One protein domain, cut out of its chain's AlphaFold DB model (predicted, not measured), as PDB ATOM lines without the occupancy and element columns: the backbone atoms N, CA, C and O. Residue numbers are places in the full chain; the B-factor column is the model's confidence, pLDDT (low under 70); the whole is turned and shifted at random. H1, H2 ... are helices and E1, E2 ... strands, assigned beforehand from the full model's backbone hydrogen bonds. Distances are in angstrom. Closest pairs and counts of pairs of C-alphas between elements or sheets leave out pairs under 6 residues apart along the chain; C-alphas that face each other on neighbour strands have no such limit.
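AT A GLANCE: This is residues 41 to 113 of the 159 residues of the protein "RING-type domain-containing protein" of Oryza meyeriana var. granulata (UniProt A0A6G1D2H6). The model is a small antiparallel sheet of four short strands with its strands offset along its length, and with one helix over each face at different ends: H1 lies over one face by E1, and H2 lies over the opposite face by E3. H1 and the long unnamed stretch of residues 62 to 78, which leads from H1 back to E2, make one end of the body, while the meander E2 E3 E4 and H2 make the other, with E1 between them near the middle. The printed part has 73 residues with two named helices and four named strands, in the order E1 H1 E2 E3 E4 H2, and the sheet's order is E1 E2 E3 E4, antiparallel throughout. The class is mixed, helices and strands, with under half of the residues, 36 of 73, in named elements. The whole is compact, with a radius of gyration of the C-alphas of 12.6 A and spans of 36 by 26 by 18 A.

HOW THE PARTS SIT: E1, residues 41 to 43, is an edge strand and the antiparallel neighbour of E2, residues 79 to 84, at 153 degrees between directions. N 41 and O 81 are 2.8 A apart and N 79 and O 43 are 2.9 A apart, both within hydrogen-bond range. H1, residues 53 to 61, is on the sheet at a height over the sheet of 9.7 A, from a local plane fitted to only just enough C-alphas, 6. It lies over E1 and runs along the strands, at 12 degrees to E1 on the local plane. The closest C-alphas of E1 and H1 are those of Ala 42 and Pro 53, 5.5 A apart. The pairing of E2 is staggered: its residues 79 to 81 pair with E1, and its residues 81 to 84 pair with E3, residues 87 to 90. E2 and E3 form an antiparallel hairpin at 175 degrees, with N 84 and O 87 within hydrogen-bond range at 2.8 A. E3 and E4, residues 95 to 97, form a second hairpin, antiparallel at 144 degrees, with N 88 and O 97 within hydrogen-bond range at 2.8 A. E2, E3 and E4 are a meander, each strand the antiparallel neighbour of the one before. H2, residues 100 to 110, is on the opposite face from H1, at a height over the sheet of 9.6 A. It lies over E3 and runs along the strands, at 2 degrees to E3 on the local plane; it is only just not over E4, on which 2 of its C-alphas fall. The closest C-alphas of E3 and H2 are those of Trp 88 and Tyr 103, 6.6 A apart. H1 and H2 are apart. In H1 and H2 every O i to N i+4 pair is within hydrogen-bond range.

IN THESE COORDINATES: E1 begins at C-alpha 41, (174.625, 19.314, 43.147). H1 is 11.8 A from first to last C-alpha and ends at C-alpha 61, (163.545, 8.911, 35.404). E2 spans 15.1 A and E3 10.2 A, while E4 is shorter. H2 also spans 15.1 A and ends at C-alpha 110, (187.631, 11.742, 42.743).

THE WHOLE: The two C-alphas farthest apart are those of Leu 63 and Asp 99, 36.5 A. The printed part has no cut. The link from H1 to E2, 17 residues, is long; the link from E1 to H1 is short, and those from E2 to E3, E3 to E4 and E4 to H2 are tight. The mean pLDDT of the printed part is 81.3, with residue 86 and residues 110 to 113 under 70.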
ATOM      1  N   ALA A  41     174.292  19.433  44.550       87.62
ATOM      2  CA  ALA A  41     174.625  19.314  43.147       87.62
ATOM      3  C   ALA A  41     174.616  17.845  42.725       87.62
ATOM      4  O   ALA A  41     175.240  16.992  43.358       87.62
ATOM      5  N   ALA A  42     173.937  17.542  41.623       87.75
ATOM      6  CA  ALA A  42     174.074  16.274  40.928       87.75
ATOM      7  C   ALA A  42     175.254  16.362  39.957       87.75
ATOM      8  O   ALA A  42     175.191  17.095  38.969       87.75
ATOM      9  N   ILE A  43     176.310  15.594  40.216       87.00
ATOM     10  CA  ILE A  43     177.558  15.661  39.455       87.00
ATOM     11  C   ILE A  43     177.771  14.363  38.687       87.00
ATOM     12  O   ILE A  43     177.731  13.266  39.244       87.00
ATOM     13  N   GLY A  44     177.973  14.496  37.377       83.38
ATOM     14  CA  GLY A  44     178.364  13.390  36.504       83.38
ATOM     15  C   GLY A  44     179.884  13.309  36.321       83.38
ATOM     16  O   GLY A  44     180.596  14.245  36.682       83.38
ATOM     17  N   PRO A  45     180.399  12.260  35.655       79.38
ATOM     18  CA  PRO A  45     181.828  12.137  35.333       79.38
ATOM     19  C   PRO A  45     182.355  13.286  34.458       79.38
ATOM     20  O   PRO A  45     183.552  13.527  34.402       79.38
ATOM     21  N   CYS A  46     181.463  14.027  33.792       81.62
ATOM     22  CA  CYS A  46     181.815  15.237  33.053       81.62
ATOM     23  C   CYS A  46     182.172  16.442  33.946       81.62
ATOM     24  O   CYS A  46     182.560  17.476  33.414       81.62
ATOM     25  N   GLY A  47     182.002  16.347  35.269       78.50
ATOM     26  CA  GLY A  47     182.387  17.384  36.228       78.50
ATOM     27  C   GLY A  47     181.401  18.547  36.383       78.50
ATOM     28  O   GLY A  47     181.555  19.327  37.321       78.50
ATOM     29  N   HIS A  48     180.382  18.648  35.527       85.69
ATOM     30  CA  HIS A  48     179.300  19.621  35.690       85.69
ATOM     31  C   HIS A  48     178.443  19.296  36.915       85.69
ATOM     32  O   HIS A  48     178.100  18.129  37.127       85.69
ATOM     33  N   GLY A  49     178.082  20.328  37.682       85.44
ATOM     34  CA  GLY A  49     177.396  20.198  38.968       85.44
ATOM     35  C   GLY A  49     176.266  21.192  39.197       85.44
ATOM     36  O   GLY A  49     175.831  21.343  40.326       85.44
ATOM     37  N   ASP A  50     175.763  21.861  38.163       85.94
ATOM     38  CA  ASP A  50     174.830  22.984  38.335       85.94
ATOM     39  C   ASP A  50     173.354  22.551  38.299       85.94
ATOM     40  O   ASP A  50     172.479  23.293  37.866       85.94
ATOM     41  N   VAL A  51     173.043  21.313  38.698       88.56
ATOM     42  CA  VAL A  51     171.683  20.747  38.637       88.56
ATOM     43  C   VAL A  51     171.322  20.128  39.976       88.56
ATOM     44  O   VAL A  51     172.088  19.327  40.505       88.56
ATOM     45  N   CYS A  52     170.141  20.441  40.512       90.25
ATOM     46  CA  CYS A  52     169.702  19.898  41.799       90.25
ATOM     47  C   CYS A  52     169.330  18.408  41.698       90.25
ATOM     48  O   CYS A  52     169.019  17.916  40.602       90.25
ATOM     49  N   PRO A  53     169.297  17.669  42.825       88.31
ATOM     50  CA  PRO A  53     168.941  16.257  42.827       88.31
ATOM     51  C   PRO A  53     167.563  15.997  42.228       88.31
ATOM     52  O   PRO A  53     167.408  15.077  41.426       88.31
ATOM     53  N   GLY A  54     166.586  16.854  42.539       90.44
ATOM     54  CA  GLY A  54     165.227  16.752  42.013       90.44
ATOM     55  C   GLY A  54     165.181  16.846  40.489       90.44
ATOM     56  O   GLY A  54     164.658  15.948  39.831       90.44
ATOM     57  N   CYS A  55     165.786  17.883  39.904       92.69
ATOM     58  CA  CYS A  55     165.819  18.058  38.451       92.69
ATOM     59  C   CYS A  55     166.637  16.968  37.750       92.69
ATOM     60  O   CYS A  55     166.223  16.474  36.703       92.69
ATOM     61  N   SER A  56     167.763  16.546  38.334       91.44
ATOM     62  CA  SER A  56     168.573  15.450  37.791       91.44
ATOM     63  C   SER A  56     167.793  14.133  37.760       91.44
ATOM     64  O   SER A  56     167.752  13.461  36.726       91.44
ATOM     65  N   LEU A  57     167.114  13.786  38.858       90.62
ATOM     66  CA  LEU A  57     166.250  12.606  38.922       90.62
ATOM     67  C   LEU A  57     165.081  12.722  37.949       90.62
ATOM     68  O   LEU A  57     164.781  11.755  37.254       90.62
ATOM     69  N   HIS A  58     164.466  13.900  37.837       92.56
ATOM     70  CA  HIS A  58     163.346  14.104  36.931       92.56
ATOM     71  C   HIS A  58     163.742  13.841  35.469       92.56
ATOM     72  O   HIS A  58     163.080  13.080  34.764       92.56
ATOM     73  N   ILE A  59     164.880  14.389  35.036       90.19
ATOM     74  CA  ILE A  59     165.431  14.183  33.688       90.19
ATOM     75  C   ILE A  59     165.776  12.706  33.438       90.19
ATOM     76  O   ILE A  59     165.502  12.166  32.363       90.19
ATOM     77  N   ARG A  60     166.351  12.030  34.433       90.38
ATOM     78  CA  ARG A  60     166.797  10.635  34.307       90.38
ATOM     79  C   ARG A  60     165.653   9.630  34.323       90.38
ATOM     80  O   ARG A  60     165.718   8.652  33.584       90.38
ATOM     81  N   VAL A  61     164.651   9.849  35.171       89.75
ATOM     82  CA  VAL A  61     163.545   8.911  35.404       89.75
ATOM     83  C   VAL A  61     162.388   9.185  34.450       89.75
ATOM     84  O   VAL A  61     161.931   8.263  33.782       89.75
ATOM     85  N   PHE A  62     161.939  10.437  34.337       90.56
ATOM     86  CA  PHE A  62     160.741  10.768  33.559       90.56
ATOM     87  C   PHE A  62     161.056  11.117  32.107       90.56
ATOM     88  O   PHE A  62     160.338  10.679  31.213       90.56
ATOM     89  N   LEU A  63     162.155  11.834  31.843       88.44
ATOM     90  CA  LEU A  63     162.583  12.116  30.466       88.44
ATOM     91  C   LEU A  63     163.502  11.031  29.879       88.44
ATOM     92  O   LEU A  63     163.896  11.134  28.720       88.44
ATOM     93  N   SER A  64     163.853   9.997  30.656       89.25
ATOM     94  CA  SER A  64     164.758   8.904  30.251       89.25
ATOM     95  C   SER A  64     166.080   9.381  29.630       89.25
ATOM     96  O   SER A  64     166.709   8.675  28.836       89.25
ATOM     97  N   ASN A  65     166.535  10.582  29.995       90.62
ATOM     98  CA  ASN A  65     167.710  11.206  29.410       90.62
ATOM     99  C   ASN A  65     168.896  11.102  30.377       90.62
ATOM    100  O   ASN A  65     168.885  11.644  31.480       90.62
ATOM    101  N   ARG A  66     169.941  10.378  29.960       89.56
ATOM    102  CA  ARG A  66     171.174  10.175  30.746       89.56
ATOM    103  C   ARG A  66     172.312  11.105  30.328       89.56
ATOM    104  O   ARG A  66     173.447  10.917  30.769       89.56
ATOM    105  N   LEU A  67     172.042  12.072  29.458       89.06
ATOM    106  CA  LEU A  67     173.018  13.074  29.052       89.06
ATOM    107  C   LEU A  67     173.074  14.194  30.097       89.06
ATOM    108  O   LEU A  67     172.062  14.557  30.695       89.06
ATOM    109  N   CYS A  68     174.259  14.756  30.313       85.88
ATOM    110  CA  CYS A  68     174.401  16.004  31.056       85.88
ATOM    111  C   CYS A  68     173.612  17.110  30.334       85.88
ATOM    112  O   CYS A  68     173.794  17.294  29.133       85.88
ATOM    113  N   CYS A  69     172.761  17.867  31.025       83.94
ATOM    114  CA  CYS A  69     172.018  18.960  30.381       83.94
ATOM    115  C   CYS A  69     172.893  20.172  30.022       83.94
ATOM    116  O   CYS A  69     172.435  21.031  29.279       83.94
ATOM    117  N   ILE A  70     174.145  20.211  30.491       83.56
ATOM    118  CA  ILE A  70     175.099  21.283  30.189       83.56
ATOM    119  C   ILE A  70     175.935  20.910  28.962       83.56
ATOM    120  O   ILE A  70     175.814  21.535  27.915       83.56
ATOM    121  N   CYS A  71     176.737  19.841  29.037       86.56
ATOM    122  CA  CYS A  71     177.642  19.464  27.941       86.56
ATOM    123  C   CYS A  71     177.170  18.293  27.073       86.56
ATOM    124  O   CYS A  71     177.888  17.874  26.168       86.56
ATOM    125  N   ARG A  72     176.000  17.712  27.355       90.69
ATOM    126  CA  ARG A  72     175.431  16.556  26.634       90.69
ATOM    127  C   ARG A  72     176.264  15.268  26.672       90.69
ATOM    128  O   ARG A  72     175.898  14.304  26.008       90.69
ATOM    129  N   ALA A  73     177.320  15.193  27.485       89.00
ATOM    130  CA  ALA A  73     178.078  13.960  27.701       89.00
ATOM    131  C   ALA A  73     177.223  12.878  28.388       89.00
ATOM    132  O   ALA A  73     176.409  13.182  29.267       89.00
ATOM    133  N   LEU A  74     177.432  11.606  28.034       86.62
ATOM    134  CA  LEU A  74     176.713  10.480  28.632       86.62
ATOM    135  C   LEU A  74     177.141  10.266  30.091       86.62
ATOM    136  O   LEU A  74     178.219   9.748  30.371       86.62
ATOM    137  N   CYS A  75     176.261  10.607  31.030       84.56
ATOM    138  CA  CYS A  75     176.489  10.481  32.466       84.56
ATOM    139  C   CYS A  75     175.568   9.395  33.026       84.56
ATOM    140  O   CYS A  75     174.494   9.690  33.550       84.56
ATOM    141  N   ARG A  76     175.949   8.118  32.894       81.94
ATOM    142  CA  ARG A  76     175.105   6.994  33.356       81.94
ATOM    143  C   ARG A  76     174.835   7.042  34.860       81.94
ATOM    144  O   ARG A  76     173.708   6.772  35.267       81.94
ATOM    145  N   ILE A  77     175.844   7.440  35.628       77.62
ATOM    146  CA  ILE A  77     175.817   7.597  37.081       77.62
ATOM    147  C   ILE A  77     176.009   9.085  37.392       77.62
ATOM    148  O   ILE A  77     176.758   9.774  36.695       77.62
ATOM    149  N   VAL A  78     175.293   9.570  38.402       84.19
ATOM    150  CA  VAL A  78     175.520  10.870  39.043       84.19
ATOM    151  C   VAL A  78     175.630  10.646  40.534       84.19
ATOM    152  O   VAL A  78     174.910   9.812  41.081       84.19
ATOM    153  N   VAL A  79     176.521  11.393  41.165       84.69
ATOM    154  CA  VAL A  79     176.632  11.464  42.620       84.69
ATOM    155  C   VAL A  79     176.021  12.773  43.094       84.69
ATOM    156  O   VAL A  79     175.997  13.753  42.347       84.69
ATOM    157  N   PHE A  80     175.501  12.782  44.316       84.38
ATOM    158  CA  PHE A  80     175.021  14.004  44.945       84.38
ATOM    159  C   PHE A  80     176.075  14.530  45.900       84.38
ATOM    160  O   PHE A  80     176.651  13.786  46.695       84.38
ATOM    161  N   GLU A  81     176.336  15.819  45.794       83.62
ATOM    162  CA  GLU A  81     177.367  16.480  46.565       83.62
ATOM    163  C   GLU A  81     176.823  17.792  47.097       83.62
ATOM    164  O   GLU A  81     176.201  18.542  46.347       83.62
ATOM    165  N   GLY A  82     177.033  18.071  48.374       79.38
ATOM    166  CA  GLY A  82     176.428  19.249  48.979       79.38
ATOM    167  C   GLY A  82     176.819  19.443  50.430       79.38
ATOM    168  O   GLY A  82     177.522  18.617  51.019       79.38
ATOM    169  N   ARG A  83     176.353  20.559  50.987       74.06
ATOM    170  CA  ARG A  83     176.482  20.859  52.416       74.06
ATOM    171  C   ARG A  83     175.267  20.332  53.170       74.06
ATOM    172  O   ARG A  83     174.139  20.399  52.688       74.06
ATOM    173  N   VAL A  84     175.516  19.819  54.367       73.12
ATOM    174  CA  VAL A  84     174.513  19.344  55.321       73.12
ATOM    175  C   VAL A  84     174.760  20.073  56.635       73.12
ATOM    176  O   VAL A  84     175.544  19.626  57.475       73.12
ATOM    177  N   GLY A  85     174.137  21.241  56.787       73.19
ATOM    178  CA  GLY A  85     174.522  22.198  57.827       73.19
ATOM    179  C   GLY A  85     175.969  22.660  57.623       73.19
ATOM    180  O   GLY A  85     176.353  23.029  56.516       73.19
ATOM    181  N   GLU A  86     176.785  22.567  58.672       65.44
ATOM    182  CA  GLU A  86     178.205  22.953  58.634       65.44
ATOM    183  C   GLU A  86     179.109  21.936  57.916       65.44
ATOM    184  O   GLU A  86     180.252  22.246  57.588       65.44
ATOM    185  N   TYR A  87     178.609  20.725  57.658       71.44
ATOM    186  CA  TYR A  87     179.403  19.605  57.158       71.44
ATOM    187  C   TYR A  87     179.270  19.446  55.643       71.44
ATOM    188  O   TYR A  87     178.192  19.621  55.076       71.44
ATOM    189  N   TRP A  88     180.346  19.043  54.977       79.19
ATOM    190  CA  TRP A  88     180.347  18.699  53.556       79.19
ATOM    191  C   TRP A  88     180.148  17.202  53.360       79.19
ATOM    192  O   TRP A  88     180.814  16.405  54.014       79.19
ATOM    193  N   TYR A  89     179.275  16.806  52.436       78.19
ATOM    194  CA  TYR A  89     179.017  15.398  52.144       78.19
ATOM    195  C   TYR A  89     179.310  15.054  50.684       78.19
ATOM    196  O   TYR A  89     178.840  15.725  49.754       78.19
ATOM    197  N   HIS A  90     180.062  13.970  50.486       78.50
ATOM    198  CA  HIS A  90     180.335  13.400  49.172       78.50
ATOM    199  C   HIS A  90     179.722  12.002  49.069       78.50
ATOM    200  O   HIS A  90     180.290  11.027  49.565       78.50
ATOM    201  N   ALA A  91     178.580  11.882  48.379       76.19
ATOM    202  CA  ALA A  91     177.879  10.602  48.250       76.19
ATOM    203  C   ALA A  91     178.724   9.517  47.565       76.19
ATOM    204  O   ALA A  91     178.539   8.341  47.843       76.19
ATOM    205  N   GLY A  92     179.669   9.897  46.696       72.00
ATOM    206  CA  GLY A  92     180.566   8.943  46.037       72.00
ATOM    207  C   GLY A  92     181.522   8.216  46.988       72.00
ATOM    208  O   GLY A  92     182.037   7.165  46.627       72.00
ATOM    209  N   MET A  93     181.744   8.756  48.188       71.31
ATOM    210  CA  MET A  93     182.643   8.197  49.206       71.31
ATOM    211  C   MET A  93     181.925   7.873  50.514       71.31
ATOM    212  O   MET A  93     182.572   7.465  51.471       71.31
ATOM    213  N   GLU A  94     180.613   8.110  50.570       71.38
ATOM    214  CA  GLU A  94     179.798   7.969  51.779       71.38
ATOM    215  C   GLU A  94     180.393   8.696  53.004       71.38
ATOM    216  O   GLU A  94     180.218   8.270  54.144       71.38
ATOM    217  N   ALA A  95     181.083   9.817  52.772       71.00
ATOM    218  CA  ALA A  95     181.899  10.492  53.777       71.00
ATOM    219  C   ALA A  95     181.433  11.928  54.052       71.00
ATOM    220  O   ALA A  95     181.018  12.653  53.142       71.00
ATOM    221  N   PHE A  96     181.557  12.325  55.322       74.50
ATOM    222  CA  PHE A  96     181.399  13.699  55.792       74.50
ATOM    223  C   PHE A  96     182.769  14.341  56.017       74.50
ATOM    224  O   PHE A  96     183.692  13.686  56.502       74.50
ATOM    225  N   PHE A  97     182.875  15.624  55.699       79.00
ATOM    226  CA  PHE A  97     184.058  16.439  55.929       79.00
ATOM    227  C   PHE A  97     183.666  17.682  56.724       79.00
ATOM    228  O   PHE A  97     182.721  18.386  56.364       79.00
ATOM    229  N   ASP A  98     184.418  17.958  57.784       77.94
ATOM    230  CA  ASP A  98     184.220  19.136  58.635       77.94
ATOM    231  C   ASP A  98     184.877  20.391  58.027       77.94
ATOM    232  O   ASP A  98     184.541  21.512  58.397       77.94
ATOM    233  N   ASP A  99     185.821  20.207  57.094       78.44
ATOM    234  CA  ASP A  99     186.573  21.276  56.436       78.44
ATOM    235  C   ASP A  99     186.368  21.265  54.912       78.44
ATOM    236  O   ASP A  99     186.495  20.245  54.226       78.44
ATOM    237  N   GLU A 100     186.085  22.447  54.370       75.44
ATOM    238  CA  GLU A 100     185.810  22.659  52.950       75.44
ATOM    239  C   GLU A 100     187.021  22.363  52.050       75.44
ATOM    240  O   GLU A 100     186.861  21.877  50.925       75.44
ATOM    241  N   ARG A 101     188.248  22.613  52.525       79.44
ATOM    242  CA  ARG A 101     189.470  22.356  51.745       79.44
ATOM    243  C   ARG A 101     189.732  20.862  51.640       79.44
ATOM    244  O   ARG A 101     190.136  20.402  50.573       79.44
ATOM    245  N   GLN A 102     189.474  20.107  52.708       80.81
ATOM    246  CA  GLN A 102     189.557  18.642  52.694       80.81
ATOM    247  C   GLN A 102     188.562  18.047  51.702       80.81
ATOM    248  O   GLN A 102     188.950  17.265  50.832       80.81
ATOM    249  N   TYR A 103     187.308  18.489  51.775       81.38
ATOM    250  CA  TYR A 103     186.288  18.112  50.809       81.38
ATOM    251  C   TYR A 103     186.710  18.461  49.374       81.38
ATOM    252  O   TYR A 103     186.669  17.603  48.494       81.38
ATOM    253  N   SER A 104     187.197  19.683  49.129       77.31
ATOM    254  CA  SER A 104     187.636  20.113  47.798       77.31
ATOM    255  C   SER A 104     188.806  19.282  47.264       77.31
ATOM    256  O   SER A 104     188.821  18.947  46.078       77.31
ATOM    257  N   ALA A 105     189.788  18.948  48.104       80.44
ATOM    258  CA  ALA A 105     190.938  18.136  47.711       80.44
ATOM    259  C   ALA A 105     190.509  16.716  47.321       80.44
ATOM    260  O   ALA A 105     190.914  16.192  46.281       80.44
ATOM    261  N   VAL A 106     189.629  16.122  48.124       75.50
ATOM    262  CA  VAL A 106     189.085  14.786  47.890       75.50
ATOM    263  C   VAL A 106     188.189  14.755  46.648       75.50
ATOM    264  O   VAL A 106     188.344  13.884  45.793       75.50
ATOM    265  N   LYS A 107     187.315  15.750  46.477       74.19
ATOM    266  CA  LYS A 107     186.485  15.931  45.279       74.19
ATOM    267  C   LYS A 107     187.331  16.086  44.016       74.19
ATOM    268  O   LYS A 107     186.994  15.519  42.975       74.19
ATOM    269  N   ALA A 108     188.422  16.849  44.088       77.00
ATOM    270  CA  ALA A 108     189.353  16.998  42.974       77.00
ATOM    271  C   ALA A 108     190.017  15.658  42.623       77.00
ATOM    272  O   ALA A 108     190.075  15.305  41.445       77.00
ATOM    273  N   ALA A 109     190.430  14.881  43.627       74.06
ATOM    274  CA  ALA A 109     190.986  13.547  43.424       74.06
ATOM    275  C   ALA A 109     189.959  12.565  42.829       74.06
ATOM    276  O   ALA A 109     190.290  11.822  41.910       74.06
ATOM    277  N   ALA A 110     188.693  12.612  43.258       68.38
ATOM    278  CA  ALA A 110     187.631  11.742  42.743       68.38
ATOM    279  C   ALA A 110     187.360  11.936  41.236       68.38
ATOM    280  O   ALA A 110     186.956  11.000  40.545       68.38
ATOM    281  N   ARG A 111     187.625  13.135  40.694       65.50
ATOM    282  CA  ARG A 111     187.525  13.413  39.248       65.50
ATOM    283  C   ARG A 111     188.610  12.722  38.424       65.50
ATOM    284  O   ARG A 111     188.409  12.523  37.229       65.50
ATOM    285  N   LEU A 112     189.730  12.354  39.045       66.44
ATOM    286  CA  LEU A 112     190.816  11.620  38.394       66.44
ATOM    287  C   LEU A 112     190.494  10.122  38.241       66.44
ATOM    288  O   LEU A 112     191.215   9.415  37.542       66.44
ATOM    289  N   GLY A 113     189.379   9.662  38.825       54.66
ATOM    290  CA  GLY A 113     189.007   8.252  38.885       54.66
ATOM    291  C   GLY A 113     189.778   7.504  39.978       54.66
ATOM    292  O   GLY A 113     190.748   8.030  40.528       54.66
TER     293      GLY A 113